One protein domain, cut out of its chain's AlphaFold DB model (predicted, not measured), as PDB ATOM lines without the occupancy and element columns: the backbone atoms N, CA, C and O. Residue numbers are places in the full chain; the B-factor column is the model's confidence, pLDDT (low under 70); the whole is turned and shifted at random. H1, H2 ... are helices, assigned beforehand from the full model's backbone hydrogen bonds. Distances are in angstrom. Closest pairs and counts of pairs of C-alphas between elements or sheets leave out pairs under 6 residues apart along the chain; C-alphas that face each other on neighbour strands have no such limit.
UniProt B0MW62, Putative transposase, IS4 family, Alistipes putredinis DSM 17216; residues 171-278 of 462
ATOM      1  N   THR A 171      64.632  52.486 292.738       92.50
ATOM      2  CA  THR A 171      65.817  52.248 291.902       92.50
ATOM      3  C   THR A 171      65.587  52.967 290.584       92.50
ATOM      4  O   THR A 171      64.440  52.969 290.115       92.50
ATOM      5  N   ASP A 172      66.638  53.473 289.948       93.56
ATOM      6  CA  ASP A 172      66.507  54.298 288.741       93.56
ATOM      7  C   ASP A 172      65.795  53.568 287.598       93.56
ATOM      8  O   ASP A 172      64.864  54.118 287.019       93.56
ATOM      9  N   VAL A 173      66.111  52.287 287.357       95.88
ATOM     10  CA  VAL A 173      65.422  51.456 286.346       95.88
ATOM     11  C   VAL A 173      63.914  51.411 286.587       95.88
ATOM     12  O   VAL A 173      63.125  51.712 285.698       95.88
ATOM     13  N   LYS A 174      63.495  51.068 287.809       95.69
ATOM     14  CA  LYS A 174      62.071  50.968 288.144       95.69
ATOM     15  C   LYS A 174      61.369  52.333 288.055       95.69
ATOM     16  O   LYS A 174      60.223  52.386 287.629       95.69
ATOM     17  N   LEU A 175      62.022  53.422 288.487       96.75
ATOM     18  CA  LEU A 175      61.472  54.784 288.407       96.75
ATOM     19  C   LEU A 175      61.309  55.239 286.951       96.75
ATOM     20  O   LEU A 175      60.240  55.719 286.583       96.75
ATOM     21  N   LEU A 176      62.335  55.045 286.125       97.88
ATOM     22  CA  LEU A 176      62.302  55.370 284.702       97.88
ATOM     23  C   LEU A 176      61.276  54.528 283.945       97.88
ATOM     24  O   LEU A 176      60.574  55.063 283.096       97.88
ATOM     25  N   TRP A 177      61.143  53.240 284.269       97.75
ATOM     26  CA  TRP A 177      60.093  52.403 283.691       97.75
ATOM     27  C   TRP A 177      58.696  52.933 284.023       97.75
ATOM     28  O   TRP A 177      57.863  53.063 283.134       97.75
ATOM     29  N   GLU A 178      58.450  53.308 285.280       96.88
ATOM     30  CA  GLU A 178      57.172  53.905 285.681       96.88
ATOM     31  C   GLU A 178      56.893  55.224 284.937       96.88
ATOM     32  O   GLU A 178      55.755  55.489 284.553       96.88
ATOM     33  N   CYS A 179      57.934  56.025 284.683       98.00
ATOM     34  CA  CYS A 179      57.838  57.237 283.869       98.00
ATOM     35  C   CYS A 179      57.454  56.917 282.420       98.00
ATOM     36  O   CYS A 179      56.549  57.544 281.878       98.00
ATOM     37  N   VAL A 180      58.139  55.945 281.806       98.25
ATOM     38  CA  VAL A 180      57.878  55.489 280.435       98.25
ATOM     39  C   VAL A 180      56.449  54.982 280.303       98.25
ATOM     40  O   VAL A 180      55.751  55.414 279.394       98.25
ATOM     41  N   ASP A 181      56.000  54.114 281.209       97.38
ATOM     42  CA  ASP A 181      54.660  53.528 281.161       97.38
ATOM     43  C   ASP A 181      53.558  54.591 281.245       97.38
ATOM     44  O   ASP A 181      52.643  54.618 280.419       97.38
ATOM     45  N   ARG A 182      53.671  55.524 282.199       96.81
ATOM     46  CA  ARG A 182      52.690  56.608 282.355       96.81
ATOM     47  C   ARG A 182      52.705  57.571 281.170       96.81
ATOM     48  O   ARG A 182      51.639  57.888 280.651       96.81
ATOM     49  N   ALA A 183      53.886  58.009 280.731       97.56
ATOM     50  CA  ALA A 183      54.008  58.931 279.607       97.56
ATOM     51  C   ALA A 183      53.536  58.288 278.293       97.56
ATOM     52  O   ALA A 183      52.865  58.937 277.501       97.56
ATOM     53  N   TYR A 184      53.825  57.002 278.073       97.44
ATOM     54  CA  TYR A 184      53.359  56.279 276.892       97.44
ATOM     55  C   TYR A 184      51.829  56.225 276.833       97.44
ATOM     56  O   TYR A 184      51.249  56.562 275.805       97.44
ATOM     57  N   LYS A 185      51.172  55.884 277.949       96.06
ATOM     58  CA  LYS A 185      49.703  55.883 278.044       96.06
ATOM     59  C   LYS A 185      49.105  57.264 277.776       96.06
ATOM     60  O   LYS A 185      48.113  57.347 277.062       96.06
ATOM     61  N   MET A 186      49.720  58.331 278.295       95.81
ATOM     62  CA  MET A 186      49.305  59.709 277.997       95.81
ATOM     63  C   MET A 186      49.421  60.018 276.503       95.81
ATOM     64  O   MET A 186      48.438  60.413 275.899       95.81
ATOM     65  N   MET A 187      50.581  59.763 275.894       96.25
ATOM     66  CA  MET A 187      50.811  59.971 274.458       96.25
ATOM     67  C   MET A 187      49.807  59.193 273.592       96.25
ATOM     68  O   MET A 187      49.284  59.723 272.615       96.25
ATOM     69  N   CYS A 188      49.510  57.936 273.944       95.56
ATOM     70  CA  CYS A 188      48.496  57.147 273.244       95.56
ATOM     71  C   CYS A 188      47.085  57.719 273.416       95.56
ATOM     72  O   CYS A 188      46.335  57.724 272.445       95.56
ATOM     73  N   GLY A 189      46.736  58.200 274.613       95.25
ATOM     74  CA  GLY A 189      45.464  58.876 274.873       95.25
ATOM     75  C   GLY A 189      45.303  60.134 274.024       95.25
ATOM     76  O   GLY A 189      44.317  60.240 273.305       95.25
ATOM     77  N   ILE A 190      46.320  61.002 274.013       94.88
ATOM     78  CA  ILE A 190      46.362  62.215 273.180       94.88
ATOM     79  C   ILE A 190      46.189  61.865 271.698       94.88
ATOM     80  O   ILE A 190      45.324  62.413 271.030       94.88
ATOM     81  N   SER A 191      46.967  60.902 271.191       93.88
ATOM     82  CA  SER A 191      46.875  60.495 269.778       93.88
ATOM     83  C   SER A 191      45.477  59.972 269.427       93.88
ATOM     84  O   SER A 191      44.990  60.213 268.331       93.88
ATOM     85  N   SER A 192      44.825  59.266 270.358       94.38
ATOM     86  CA  SER A 192      43.469  58.742 270.148       94.38
ATOM     87  C   SER A 192      42.424  59.859 270.148       94.38
ATOM     88  O   SER A 192      41.508  59.812 269.339       94.38
ATOM     89  N   GLN A 193      42.576  60.858 271.024       93.75
ATOM     90  CA  GLN A 193      41.713  62.043 271.079       93.75
ATOM     91  C   GLN A 193      41.813  62.875 269.793       93.75
ATOM     92  O   GLN A 193      40.792  63.280 269.255       93.75
ATOM     93  N   LEU A 194      43.030  63.047 269.273       92.75
ATOM     94  CA  LEU A 194      43.306  63.798 268.044       92.75
ATOM     95  C   LEU A 194      43.014  63.022 266.747       92.75
ATOM     96  O   LEU A 194      43.134  63.578 265.659       92.75
ATOM     97  N   GLY A 195      42.732  61.716 266.821       90.69
ATOM     98  CA  GLY A 195      42.655  60.854 265.634       90.69
ATOM     99  C   GLY A 195      43.989  60.693 264.884       90.69
ATOM    100  O   GLY A 195      44.010  60.252 263.736       90.69
ATOM    101  N   GLU A 196      45.118  61.030 265.515       91.00
ATOM    102  CA  GLU A 196      46.449  60.938 264.917       91.00
ATOM    103  C   GLU A 196      46.996  59.504 264.966       91.00
ATOM    104  O   GLU A 196      46.862  58.769 265.955       91.00
ATOM    105  N   HIS A 197      47.721  59.107 263.916       89.88
ATOM    106  CA  HIS A 197      48.422  57.830 263.937       89.88
ATOM    107  C   HIS A 197      49.509  57.834 265.020       89.88
ATOM    108  O   HIS A 197      50.410  58.672 265.041       89.88
ATOM    109  N   ARG A 198      49.469  56.833 265.906       89.06
ATOM    110  CA  ARG A 198      50.421  56.707 267.017       89.06
ATOM    111  C   ARG A 198      51.865  56.668 266.511       89.06
ATOM    112  O   ARG A 198      52.210  55.864 265.638       89.06
ATOM    113  N   MET A 199      52.736  57.466 267.132       91.25
ATOM    114  CA  MET A 199      54.172  57.442 266.856       91.25
ATOM    115  C   MET A 199      54.758  56.040 267.089       91.25
ATOM    116  O   MET A 199      54.587  55.436 268.153       91.25
ATOM    117  N   ARG A 200      55.550  55.538 266.131       92.62
ATOM    118  CA  ARG A 200      56.274  54.265 266.280       92.62
ATOM    119  C   ARG A 200      57.324  54.357 267.394       92.62
ATOM    120  O   ARG A 200      58.271  55.150 267.320       92.62
ATOM    121  N   THR A 201      57.223  53.494 268.401       94.56
ATOM    122  CA  THR A 201      58.180  53.415 269.519       94.56
ATOM    123  C   THR A 201      58.696  51.994 269.734       94.56
ATOM    124  O   THR A 201      58.130  51.024 269.236       94.56
ATOM    125  N   LYS A 202      59.781  51.860 270.509       95.50
ATOM    126  CA  LYS A 202      60.288  50.562 270.990       95.50
ATOM    127  C   LYS A 202      59.667  50.158 272.337       95.50
ATOM    128  O   LYS A 202      60.302  49.440 273.100       95.50
ATOM    129  N   TYR A 203      58.462  50.643 272.657       97.00
ATOM    130  CA  TYR A 203      57.826  50.402 273.957       97.00
ATOM    131  C   TYR A 203      57.689  48.903 274.256       97.00
ATOM    132  O   TYR A 203      58.233  48.448 275.255       97.00
ATOM    133  N   ASN A 204      57.097  48.121 273.346       96.81
ATOM    134  CA  ASN A 204      56.889  46.677 273.542       96.81
ATOM    135  C   ASN A 204      58.205  45.887 273.685       96.81
ATOM    136  O   ASN A 204      58.288  44.937 274.459       96.81
ATOM    137  N   ASP A 205      59.249  46.275 272.947       97.56
ATOM    138  CA  ASP A 205      60.586  45.674 273.055       97.56
ATOM    139  C   ASP A 205      61.223  45.964 274.426       97.56
ATOM    140  O   ASP A 205      61.753  45.071 275.093       97.56
ATOM    141  N   ILE A 206      61.136  47.215 274.885       97.25
ATOM    142  CA  ILE A 206      61.676  47.623 276.183       97.25
ATOM    143  C   ILE A 206      60.852  47.043 277.338       97.25
ATOM    144  O   ILE A 206      61.449  46.656 278.338       97.25
ATOM    145  N   ASP A 207      59.532  46.908 277.195       97.62
ATOM    146  CA  ASP A 207      58.663  46.249 278.177       97.62
ATOM    147  C   ASP A 207      59.083  44.792 278.405       97.62
ATOM    148  O   ASP A 207      59.410  44.398 279.528       97.62
ATOM    149  N   LYS A 208      59.214  44.017 277.319       97.44
ATOM    150  CA  LYS A 208      59.708  42.631 277.371       97.44
ATOM    151  C   LYS A 208      61.083  42.547 278.034       97.44
ATOM    152  O   LYS A 208      61.303  41.712 278.914       97.44
ATOM    153  N   ALA A 209      62.005  43.436 277.661       96.44
ATOM    154  CA  ALA A 209      63.340  43.470 278.252       96.44
ATOM    155  C   ALA A 209      63.328  43.868 279.739       96.44
ATOM    156  O   ALA A 209      64.108  43.330 280.524       96.44
ATOM    157  N   ASN A 210      62.454  44.790 280.144       95.88
ATOM    158  CA  ASN A 210      62.282  45.204 281.533       95.88
ATOM    159  C   ASN A 210      61.646  44.091 282.375       95.88
ATOM    160  O   ASN A 210      62.064  43.873 283.510       95.88
ATOM    161  N   LEU A 211      60.688  43.340 281.827       96.00
ATOM    162  CA  LEU A 211      60.130  42.160 282.481       96.00
ATOM    163  C   LEU A 211      61.207  41.091 282.709       96.00
ATOM    164  O   LEU A 211      61.334  40.586 283.824       96.00
ATOM    165  N   ALA A 212      62.015  40.793 281.686       95.81
ATOM    166  CA  ALA A 212      63.143  39.871 281.808       95.81
ATOM    167  C   ALA A 212      64.159  40.352 282.854       95.81
ATOM    168  O   ALA A 212      64.572  39.576 283.713       95.81
ATOM    169  N   TYR A 213      64.496  41.647 282.845       95.31
ATOM    170  CA  TYR A 213      65.358  42.263 283.854       95.31
ATOM    171  C   TYR A 213      64.774  42.096 285.262       95.31
ATOM    172  O   TYR A 213      65.458  41.596 286.143       95.31
ATOM    173  N   ARG A 214      63.494  42.421 285.480       92.94
ATOM    174  CA  ARG A 214      62.826  42.322 286.793       92.94
ATOM    175  C   ARG A 214      62.761  40.900 287.354       92.94
ATOM    176  O   ARG A 214      62.714  40.759 288.571       92.94
ATOM    177  N   LYS A 215      62.713  39.879 286.494       93.56
ATOM    178  CA  LYS A 215      62.682  38.461 286.894       93.56
ATOM    179  C   LYS A 215      64.040  37.946 287.391       93.56
ATOM    180  O   LYS A 215      64.087  36.914 288.050       93.56
ATOM    181  N   GLN A 216      65.140  38.639 287.098       92.81
ATOM    182  CA  GLN A 216      66.469  38.229 287.554       92.81
ATOM    183  C   GLN A 216      66.669  38.534 289.043       92.81
ATOM    184  O   GLN A 216      66.324  39.611 289.522       92.81
ATOM    185  N   ARG A 217      67.301  37.605 289.773       89.06
ATOM    186  CA  ARG A 217      67.589  37.761 291.210       89.06
ATOM    187  C   ARG A 217      68.687  38.791 291.500       89.06
ATOM    188  O   ARG A 217      68.640  39.461 292.528       89.06
ATOM    189  N   LYS A 218      69.690  38.894 290.626       90.81
ATOM    190  CA  LYS A 218      70.815  39.834 290.730       90.81
ATOM    191  C   LYS A 218      71.026  40.518 289.383       90.81
ATOM    192  O   LYS A 218      70.845  39.889 288.345       90.81
ATOM    193  N   HIS A 219      71.434  41.783 289.410       91.94
ATOM    194  CA  HIS A 219      71.732  42.556 288.207       91.94
ATOM    195  C   HIS A 219      73.178  43.031 288.237       91.94
ATOM    196  O   HIS A 219      73.654  43.530 289.256       91.94
ATOM    197  N   THR A 220      73.867  42.909 287.108       93.94
ATOM    198  CA  THR A 220      75.204  43.487 286.943       93.94
ATOM    199  C   THR A 220      75.114  44.980 286.636       93.94
ATOM    200  O   THR A 220      74.155  45.450 286.020       93.94
ATOM    201  N   HIS A 221      76.158  45.736 286.986       91.12
ATOM    202  CA  HIS A 221      76.237  47.166 286.676       91.12
ATOM    203  C   HIS A 221      76.051  47.452 285.171       91.12
ATOM    204  O   HIS A 221      75.313  48.364 284.795       91.12
ATOM    205  N   LYS A 222      76.643  46.621 284.298       93.62
ATOM    206  CA  LYS A 222      76.507  46.736 282.834       93.62
ATOM    207  C   LYS A 222      75.055  46.556 282.372       93.62
ATOM    208  O   LYS A 222      74.569  47.356 281.570       93.62
ATOM    209  N   GLN A 223      74.344  45.552 282.895       94.31
ATOM    210  CA  GLN A 223      72.925  45.327 282.583       94.31
ATOM    211  C   GLN A 223      72.057  46.504 283.040       94.31
ATOM    212  O   GLN A 223      71.244  47.002 282.258       94.31
ATOM    213  N   THR A 224      72.266  46.989 284.269       94.88
ATOM    214  CA  THR A 224      71.544  48.144 284.823       94.88
ATOM    215  C   THR A 224      71.762  49.391 283.969       94.88
ATOM    216  O   THR A 224      70.795  50.029 283.553       94.88
ATOM    217  N   ARG A 225      73.020  49.705 283.626       94.94
ATOM    218  CA  ARG A 225      73.370  50.861 282.787       94.94
ATOM    219  C   ARG A 225      72.733  50.766 281.397       94.94
ATOM    220  O   ARG A 225      72.148  51.743 280.933       94.94
ATOM    221  N   LYS A 226      72.767  49.586 280.758       96.12
ATOM    222  CA  LYS A 226      72.102  49.336 279.464       96.12
ATOM    223  C   LYS A 226      70.591  49.564 279.549       96.12
ATOM    224  O   LYS A 226      70.012  50.155 278.638       96.12
ATOM    225  N   MET A 227      69.949  49.110 280.626       97.44
ATOM    226  CA  MET A 227      68.513  49.301 280.821       97.44
ATOM    227  C   MET A 227      68.160  50.781 281.014       97.44
ATOM    228  O   MET A 227      67.277  51.286 280.324       97.44
ATOM    229  N   ILE A 228      68.889  51.498 281.876       97.12
ATOM    230  CA  ILE A 228      68.704  52.945 282.091       97.12
ATOM    231  C   ILE A 228      68.836  53.714 280.771       97.12
ATOM    232  O   ILE A 228      67.970  54.523 280.451       97.12
ATOM    233  N   MET A 229      69.862  53.416 279.968       97.62
ATOM    234  CA  MET A 229      70.070  54.039 278.657       97.62
ATOM    235  C   MET A 229      68.861  53.858 277.728       97.62
ATOM    236  O   MET A 229      68.369  54.832 277.155       97.62
ATOM    237  N   ARG A 230      68.352  52.622 277.597       98.06
ATOM    238  CA  ARG A 230      67.178  52.314 276.758       98.06
ATOM    239  C   ARG A 230      65.931  53.051 277.245       98.06
ATOM    240  O   ARG A 230      65.203  53.612 276.428       98.06
ATOM    241  N   LEU A 231      65.711  53.083 278.560       98.44
ATOM    242  CA  LEU A 231      64.576  53.776 279.169       98.44
ATOM    243  C   LEU A 231      64.655  55.292 278.968       98.44
ATOM    244  O   LEU A 231      63.655  55.899 278.599       98.44
ATOM    245  N   LEU A 232      65.829  55.902 279.148       98.38
ATOM    246  CA  LEU A 232      66.037  57.331 278.902       98.38
ATOM    247  C   LEU A 232      65.803  57.695 277.432       98.38
ATOM    248  O   LEU A 232      65.154  58.701 277.152       98.38
ATOM    249  N   ALA A 233      66.295  56.885 276.493       98.06
ATOM    250  CA  ALA A 233      66.078  57.121 275.067       98.06
ATOM    251  C   ALA A 233      64.582  57.066 274.707       98.06
ATOM    252  O   ALA A 233      64.066  57.980 274.063       98.06
ATOM    253  N   LEU A 234      63.872  56.034 275.177       98.31
ATOM    254  CA  LEU A 234      62.435  55.882 274.936       98.31
ATOM    255  C   LEU A 234      61.621  57.004 275.593       98.31
ATOM    256  O   LEU A 234      60.776  57.604 274.933       98.31
ATOM    257  N   LEU A 235      61.898  57.317 276.862       98.44
ATOM    258  CA  LEU A 235      61.209  58.382 277.589       98.44
ATOM    259  C   LEU A 235      61.421  59.740 276.918       98.44
ATOM    260  O   LEU A 235      60.469  60.493 276.746       98.44
ATOM    261  N   GLY A 236      62.653  60.036 276.492       98.19
ATOM    262  CA  GLY A 236      62.966  61.258 275.755       98.19
ATOM    263  C   GLY A 236      62.157  61.383 274.463       98.19
ATOM    264  O   GLY A 236      61.622  62.456 274.194       98.19
ATOM    265  N   LYS A 237      62.013  60.283 273.710       97.81
ATOM    266  CA  LYS A 237      61.203  60.240 272.484       97.81
ATOM    267  C   LYS A 237      59.721  60.509 272.772       97.81
ATOM    268  O   LYS A 237      59.130  61.367 272.132       97.81
ATOM    269  N   ILE A 238      59.145  59.820 273.758       98.19
ATOM    270  CA  ILE A 238      57.731  59.975 274.148       98.19
ATOM    271  C   ILE A 238      57.447  61.401 274.635       98.19
ATOM    272  O   ILE A 238      56.481  62.018 274.201       98.19
ATOM    273  N   LEU A 239      58.298  61.954 275.505       98.00
ATOM    274  CA  LEU A 239      58.141  63.329 275.989       98.00
ATOM    275  C   LEU A 239      58.272  64.360 274.863       98.00
ATOM    276  O   LEU A 239      57.626  65.403 274.920       98.00
ATOM    277  N   GLY A 240      59.121  64.095 273.866       97.19
ATOM    278  CA  GLY A 240      59.223  64.925 272.668       97.19
ATOM    279  C   GLY A 240      57.914  64.957 271.884       97.19
ATOM    280  O   GLY A 240      57.463  66.036 271.516       97.19
ATOM    281  N   GLU A 241      57.282  63.797 271.710       96.12
ATOM    282  CA  GLU A 241      56.022  63.673 270.977       96.12
ATOM    283  C   GLU A 241      54.847  64.326 271.699       96.12
ATOM    284  O   GLU A 241      54.147  65.130 271.096       96.12
ATOM    285  N   ILE A 242      54.693  64.090 273.006       96.12
ATOM    286  CA  ILE A 242      53.655  64.765 273.803       96.12
ATOM    287  C   ILE A 242      53.792  66.289 273.672       96.12
ATOM    288  O   ILE A 242      52.813  66.986 273.440       96.12
ATOM    289  N   ARG A 243      55.021  66.823 273.756       95.69
ATOM    290  CA  ARG A 243      55.264  68.266 273.578       95.69
ATOM    291  C   ARG A 243      54.995  68.748 272.156       95.69
ATOM    292  O   ARG A 243      54.636  69.907 271.992       95.69
ATOM    293  N   ARG A 244      55.217  67.919 271.130       95.19
ATOM    294  CA  ARG A 244      54.841  68.246 269.748       95.19
ATOM    295  C   ARG A 244      53.322  68.379 269.655       95.19
ATOM    296  O   ARG A 244      52.868  69.434 269.238       95.19
ATOM    297  N   GLN A 245      52.578  67.372 270.113       93.69
ATOM    298  CA  GLN A 245      51.111  67.351 270.079       93.69
ATOM    299  C   GLN A 245      50.508  68.547 270.828       93.69
ATOM    300  O   GLN A 245      49.721  69.284 270.254       93.69
ATOM    301  N   MET A 246      50.986  68.829 272.045       92.88
ATOM    302  CA  MET A 246      50.537  69.991 272.828       92.88
ATOM    303  C   MET A 246      50.866  71.352 272.191       92.88
ATOM    304  O   MET A 246      50.225  72.339 272.523       92.88
ATOM    305  N   ARG A 247      51.894  71.446 271.335       93.50
ATOM    306  CA  ARG A 247      52.238  72.703 270.641       93.50
ATOM    307  C   ARG A 247      51.466  72.899 269.347       93.50
ATOM    308  O   ARG A 247      51.236  74.039 268.971       93.50
ATOM    309  N   VAL A 248      51.159  71.810 268.647       93.25
ATOM    310  CA  VAL A 248      50.383  71.852 267.401       93.25
ATOM    311  C   VAL A 248      48.911  72.132 267.703       93.25
ATOM    312  O   VAL A 248      48.280  72.853 266.942       93.25
ATOM    313  N   HIS A 249      48.410  71.638 268.839       90.44
ATOM    314  CA  HIS A 249      47.015  71.776 269.260       90.44
ATOM    315  C   HIS A 249      46.923  72.490 270.623       90.44
ATOM    316  O   HIS A 249      46.626  71.847 271.630       90.44
ATOM    317  N   PRO A 250      47.254  73.795 270.702       86.25
ATOM    318  CA  PRO A 250      47.311  74.524 271.972       86.25
ATOM    319  C   PRO A 250      45.933  74.761 272.605       86.25
ATOM    320  O   PRO A 250      45.847  74.859 273.829       86.25
ATOM    321  N   ASP A 251      44.880  74.828 271.788       85.56
ATOM    322  CA  ASP A 251      43.509  75.117 272.229       85.56
ATOM    323  C   ASP A 251      42.747  73.859 272.678       85.56
ATOM    324  O   ASP A 251      41.650  73.949 273.228       85.56
ATOM    325  N   GLU A 252      43.324  72.671 272.477       85.56
ATOM    326  CA  GLU A 252      42.723  71.423 272.926       85.56
ATOM    327  C   GLU A 252      43.122  71.080 274.365       85.56
ATOM    328  O   GLU A 252      44.302  70.998 274.723       85.56
ATOM    329  N   GLU A 253      42.130  70.753 275.196       88.06
ATOM    330  CA  GLU A 253      42.355  70.178 276.524       88.06
ATOM    331  C   GLU A 253      42.786  68.701 276.420       88.06
ATOM    332  O   GLU A 253      42.061  67.770 276.773       88.06
ATOM    333  N   LEU A 254      44.000  68.469 275.919       90.44
ATOM    334  CA  LEU A 254      44.564  67.131 275.688       90.44
ATOM    335  C   LEU A 254      44.867  66.358 276.980       90.44
ATOM    336  O   LEU A 254      44.969  65.131 276.982       90.44
ATOM    337  N   LEU A 255      45.103  67.075 278.082       92.00
ATOM    338  CA  LEU A 255      45.483  66.509 279.370       92.00
ATOM    339  C   LEU A 255      44.783  67.252 280.502       92.00
ATOM    340  O   LEU A 255      44.838  68.475 280.588       92.00
ATOM    341  N   ASN A 256      44.221  66.504 281.450       93.44
ATOM    342  CA  ASN A 256      43.690  67.108 282.668       93.44
ATOM    343  C   ASN A 256      44.816  67.563 283.615       93.44
ATOM    344  O   ASN A 256      45.958  67.100 283.540       93.44
ATOM    345  N   TYR A 257      44.463  68.396 284.596       92.31
ATOM    346  CA  TYR A 257      45.397  68.938 285.590       92.31
ATOM    347  C   TYR A 257      46.299  67.879 286.258       92.31
ATOM    348  O   TYR A 257      47.495  68.097 286.440       92.31
ATOM    349  N   LYS A 258      45.763  66.693 286.588       91.38
ATOM    350  CA  LYS A 258      46.553  65.618 287.221       91.38
ATOM    351  C   LYS A 258      47.557  64.994 286.255       91.38
ATOM    352  O   LYS A 258      48.630  64.567 286.676       91.38
ATOM    353  N   GLN A 259      47.198  64.879 284.979       93.94
ATOM    354  CA  GLN A 259      48.111  64.384 283.954       93.94
ATOM    355  C   GLN A 259      49.215  65.403 283.664       93.94
ATOM    356  O   GLN A 259      50.362  64.989 283.519       93.94
ATOM    357  N   LEU A 260      48.899  66.702 283.660       94.19
ATOM    358  CA  LEU A 260      49.883  67.779 283.517       94.19
ATOM    359  C   LEU A 260      50.903  67.784 284.670       94.19
ATOM    360  O   LEU A 260      52.104  67.728 284.412       94.19
ATOM    361  N   ASP A 261      50.447  67.732 285.927       93.94
ATOM    362  CA  ASP A 261      51.323  67.638 287.115       93.94
ATOM    363  C   ASP A 261      52.224  66.383 287.080       93.94
ATOM    364  O   ASP A 261      53.435  66.418 287.346       93.94
ATOM    365  N   MET A 262      51.658  65.249 286.658       95.62
ATOM    366  CA  MET A 262      52.410  64.009 286.465       95.62
ATOM    367  C   MET A 262      53.439  64.133 285.329       95.62
ATOM    368  O   MET A 262      54.568  63.665 285.483       95.62
ATOM    369  N   LEU A 263      53.090  64.764 284.206       96.56
ATOM    370  CA  LEU A 263      53.989  64.982 283.070       96.56
ATOM    371  C   LEU A 263      55.153  65.913 283.439       96.56
ATOM    372  O   LEU A 263      56.297  65.668 283.031       96.56
ATOM    373  N   GLU A 264      54.893  66.943 284.245       96.50
ATOM    374  CA  GLU A 264      55.925  67.820 284.796       96.50
ATOM    375  C   GLU A 264      56.886  67.024 285.691       96.50
ATOM    376  O   GLU A 264      58.108  67.054 285.496       96.50
ATOM    377  N   THR A 265      56.341  66.231 286.618       97.06
ATOM    378  CA  THR A 265      57.121  65.354 287.501       97.06
ATOM    379  C   THR A 265      57.983  64.373 286.699       97.06
ATOM    380  O   THR A 265      59.186  64.256 286.946       97.06
ATOM    381  N   VAL A 266      57.409  63.710 285.691       98.12
ATOM    382  CA  VAL A 266      58.129  62.798 284.788       98.12
ATOM    383  C   VAL A 266      59.231  63.532 284.019       98.12
ATOM    384  O   VAL A 266      60.350  63.027 283.910       98.12
ATOM    385  N   THR A 267      58.963  64.745 283.529       97.75
ATOM    386  CA  THR A 267      59.967  65.574 282.847       97.75
ATOM    387  C   THR A 267      61.136  65.918 283.772       97.75
ATOM    388  O   THR A 267      62.296  65.855 283.351       97.75
ATOM    389  N   ARG A 268      60.869  66.237 285.044       97.69
ATOM    390  CA  ARG A 268      61.909  66.502 286.051       97.69
ATOM    391  C   ARG A 268      62.748  65.259 286.339       97.69
ATOM    392  O   ARG A 268      63.975  65.356 286.341       97.69
ATOM    393  N   VAL A 269      62.113  64.095 286.504       97.56
ATOM    394  CA  VAL A 269      62.815  62.809 286.667       97.56
ATOM    395  C   VAL A 269      63.706  62.524 285.460       97.56
ATOM    396  O   VAL A 269      64.876  62.194 285.636       97.56
ATOM    397  N   TYR A 270      63.193  62.699 284.238       98.06
ATOM    398  CA  TYR A 270      63.972  62.504 283.013       98.06
ATOM    399  C   TYR A 270      65.233  63.374 282.999       98.06
ATOM    400  O   TYR A 270      66.317  62.864 282.721       98.06
ATOM    401  N   ARG A 271      65.119  64.665 283.343       96.94
ATOM    402  CA  ARG A 271      66.266  65.584 283.422       96.94
ATOM    403  C   ARG A 271      67.285  65.135 284.473       96.94
ATOM    404  O   ARG A 271      68.460  65.009 284.142       96.94
ATOM    405  N   GLN A 272      66.839  64.834 285.698       96.12
ATOM    406  CA  GLN A 272      67.709  64.354 286.784       96.12
ATOM    407  C   GLN A 272      68.485  63.096 286.371       96.12
ATOM    408  O   GLN A 272      69.707  63.048 286.482       96.12
ATOM    409  N   GLN A 273      67.781  62.099 285.836       95.69
ATOM    410  CA  GLN A 273      68.362  60.808 285.471       95.69
ATOM    411  C   GLN A 273      69.255  60.898 284.230       95.69
ATOM    412  O   GLN A 273      70.287  60.237 284.169       95.69
ATOM    413  N   LYS A 274      68.903  61.737 283.248       96.19
ATOM    414  CA  LYS A 274      69.734  61.970 282.059       96.19
ATOM    415  C   LYS A 274      71.053  62.647 282.419       96.19
ATOM    416  O   LYS A 274      72.086  62.235 281.899       96.19
ATOM    417  N   ASN A 275      71.022  63.656 283.289       94.62
ATOM    418  CA  ASN A 275      72.227  64.362 283.724       94.62
ATOM    419  C   ASN A 275      73.140  63.428 284.525       94.62
ATOM    420  O   ASN A 275      74.309  63.287 284.181       94.62
ATOM    421  N   HIS A 276      72.578  62.693 285.486       93.44
ATOM    422  CA  HIS A 276      73.332  61.722 286.279       93.44
ATOM    423  C   HIS A 276      73.926  60.589 285.422       93.44
ATOM    424  O   HIS A 276      75.087  60.216 285.572       93.44
ATOM    425  N   PHE A 277      73.167  60.071 284.447       93.25
ATOM    426  CA  PHE A 277      73.667  59.051 283.521       93.25
ATOM    427  C   PHE A 277      74.844  59.549 282.665       93.25
ATOM    428  O   PHE A 277      75.770  58.777 282.399       93.25
ATOM    429  N   LYS A 278      74.798  60.817 282.227       93.06
ATOM    430  CA  LYS A 278      75.859  61.465 281.442       93.06
ATOM    431  C   LYS A 278      77.121  61.724 282.260       93.06
ATOM    432  O   LYS A 278      78.199  61.448 281.755       93.06
TER     433      LYS A 278
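Overview. This is residues 171 to 278 of the 462 residues of the protein "Putative transposase, IS4 family" of Alistipes putredinis DSM 17216 (UniProt B0MW62). An elongated up-and-down bundle of four helices, in which H1 and the longest helix, H3, lie side by side, H4 crosses both of them on one side, and the shorter H2 lies on the opposite side, packing on part of H3. The turn from H2 to H3, residues 215 to 222, sticks out at one end. The printed part has 108 residues, with four named helices in the order H1, H2, H3, H4 and no named strand, and its class is all helix. It is compact, with a radius of gyration of the C-alphas of 14.6 A, and spans 48 by 25 by 21 A.

Along the chain. H1, residues 172 to 193, begins with C-alpha 172 at (66.507, 54.298, 288.741) and is 31.4 A long from first to last C-alpha. H2, residues 203 to 215, is 18.3 A long. H3, residues 221 to 248, measures 40.6 A, and its C-alpha 221 is at (76.237, 47.166, 286.676). H4, residues 257 to 278, measures 31.6 A and ends with C-alpha 278 at (75.859, 61.465, 281.442).

Arrangement. H3 is the hub, touching the three other helices. H1 and H3 touch and run the same way at a shallow tilt of 26 degrees; their closest C-alphas, those of Val 180 and Leu 235, are 5.3 A apart. H4 touches H1 at a steep tilt of 43 degrees, opposite ways, with the closest C-alphas, those of Cys 179 and Val 266, 5.6 A apart. H3 and H4 form a helical hairpin at a steep tilt of 42 degrees; residues 228 to 239 of H3 touch residues 267 to 277 of H4, and the closest C-alphas, those of Leu 232 and Lys 274, are 6.7 A apart. H2 and H3 form another helical hairpin, at a shallow tilt of 32 degrees, only just short of steep. H3 touches H2 with residues 227 to 234 alone, and the closest C-alphas, those of Tyr 203 and Leu 234, are 7.2 A apart. H1 and H2 are close but not clearly touching, with the C-alphas of Trp 177 and Asn 210 the closest at 7.8 A. H2 and H4 are apart. In H1, H2, H3 and H4 every O i to N i+4 pair is within hydrogen-bond range.

Size, cuts and confidence. The two C-alphas farthest apart, those of Arg 217 and Asp 251, are 48.3 A from each other. Without residues 215 to 222, which stand free, the body of 100 residues spans 42 by 24 by 21 A. The printed part has no cut. The link from H2 to H3 is tight, those from H1 to H2 and from H3 to H4 are short, and none is long. The mean pLDDT of the printed part is 94.9, and no printed residue is under 70.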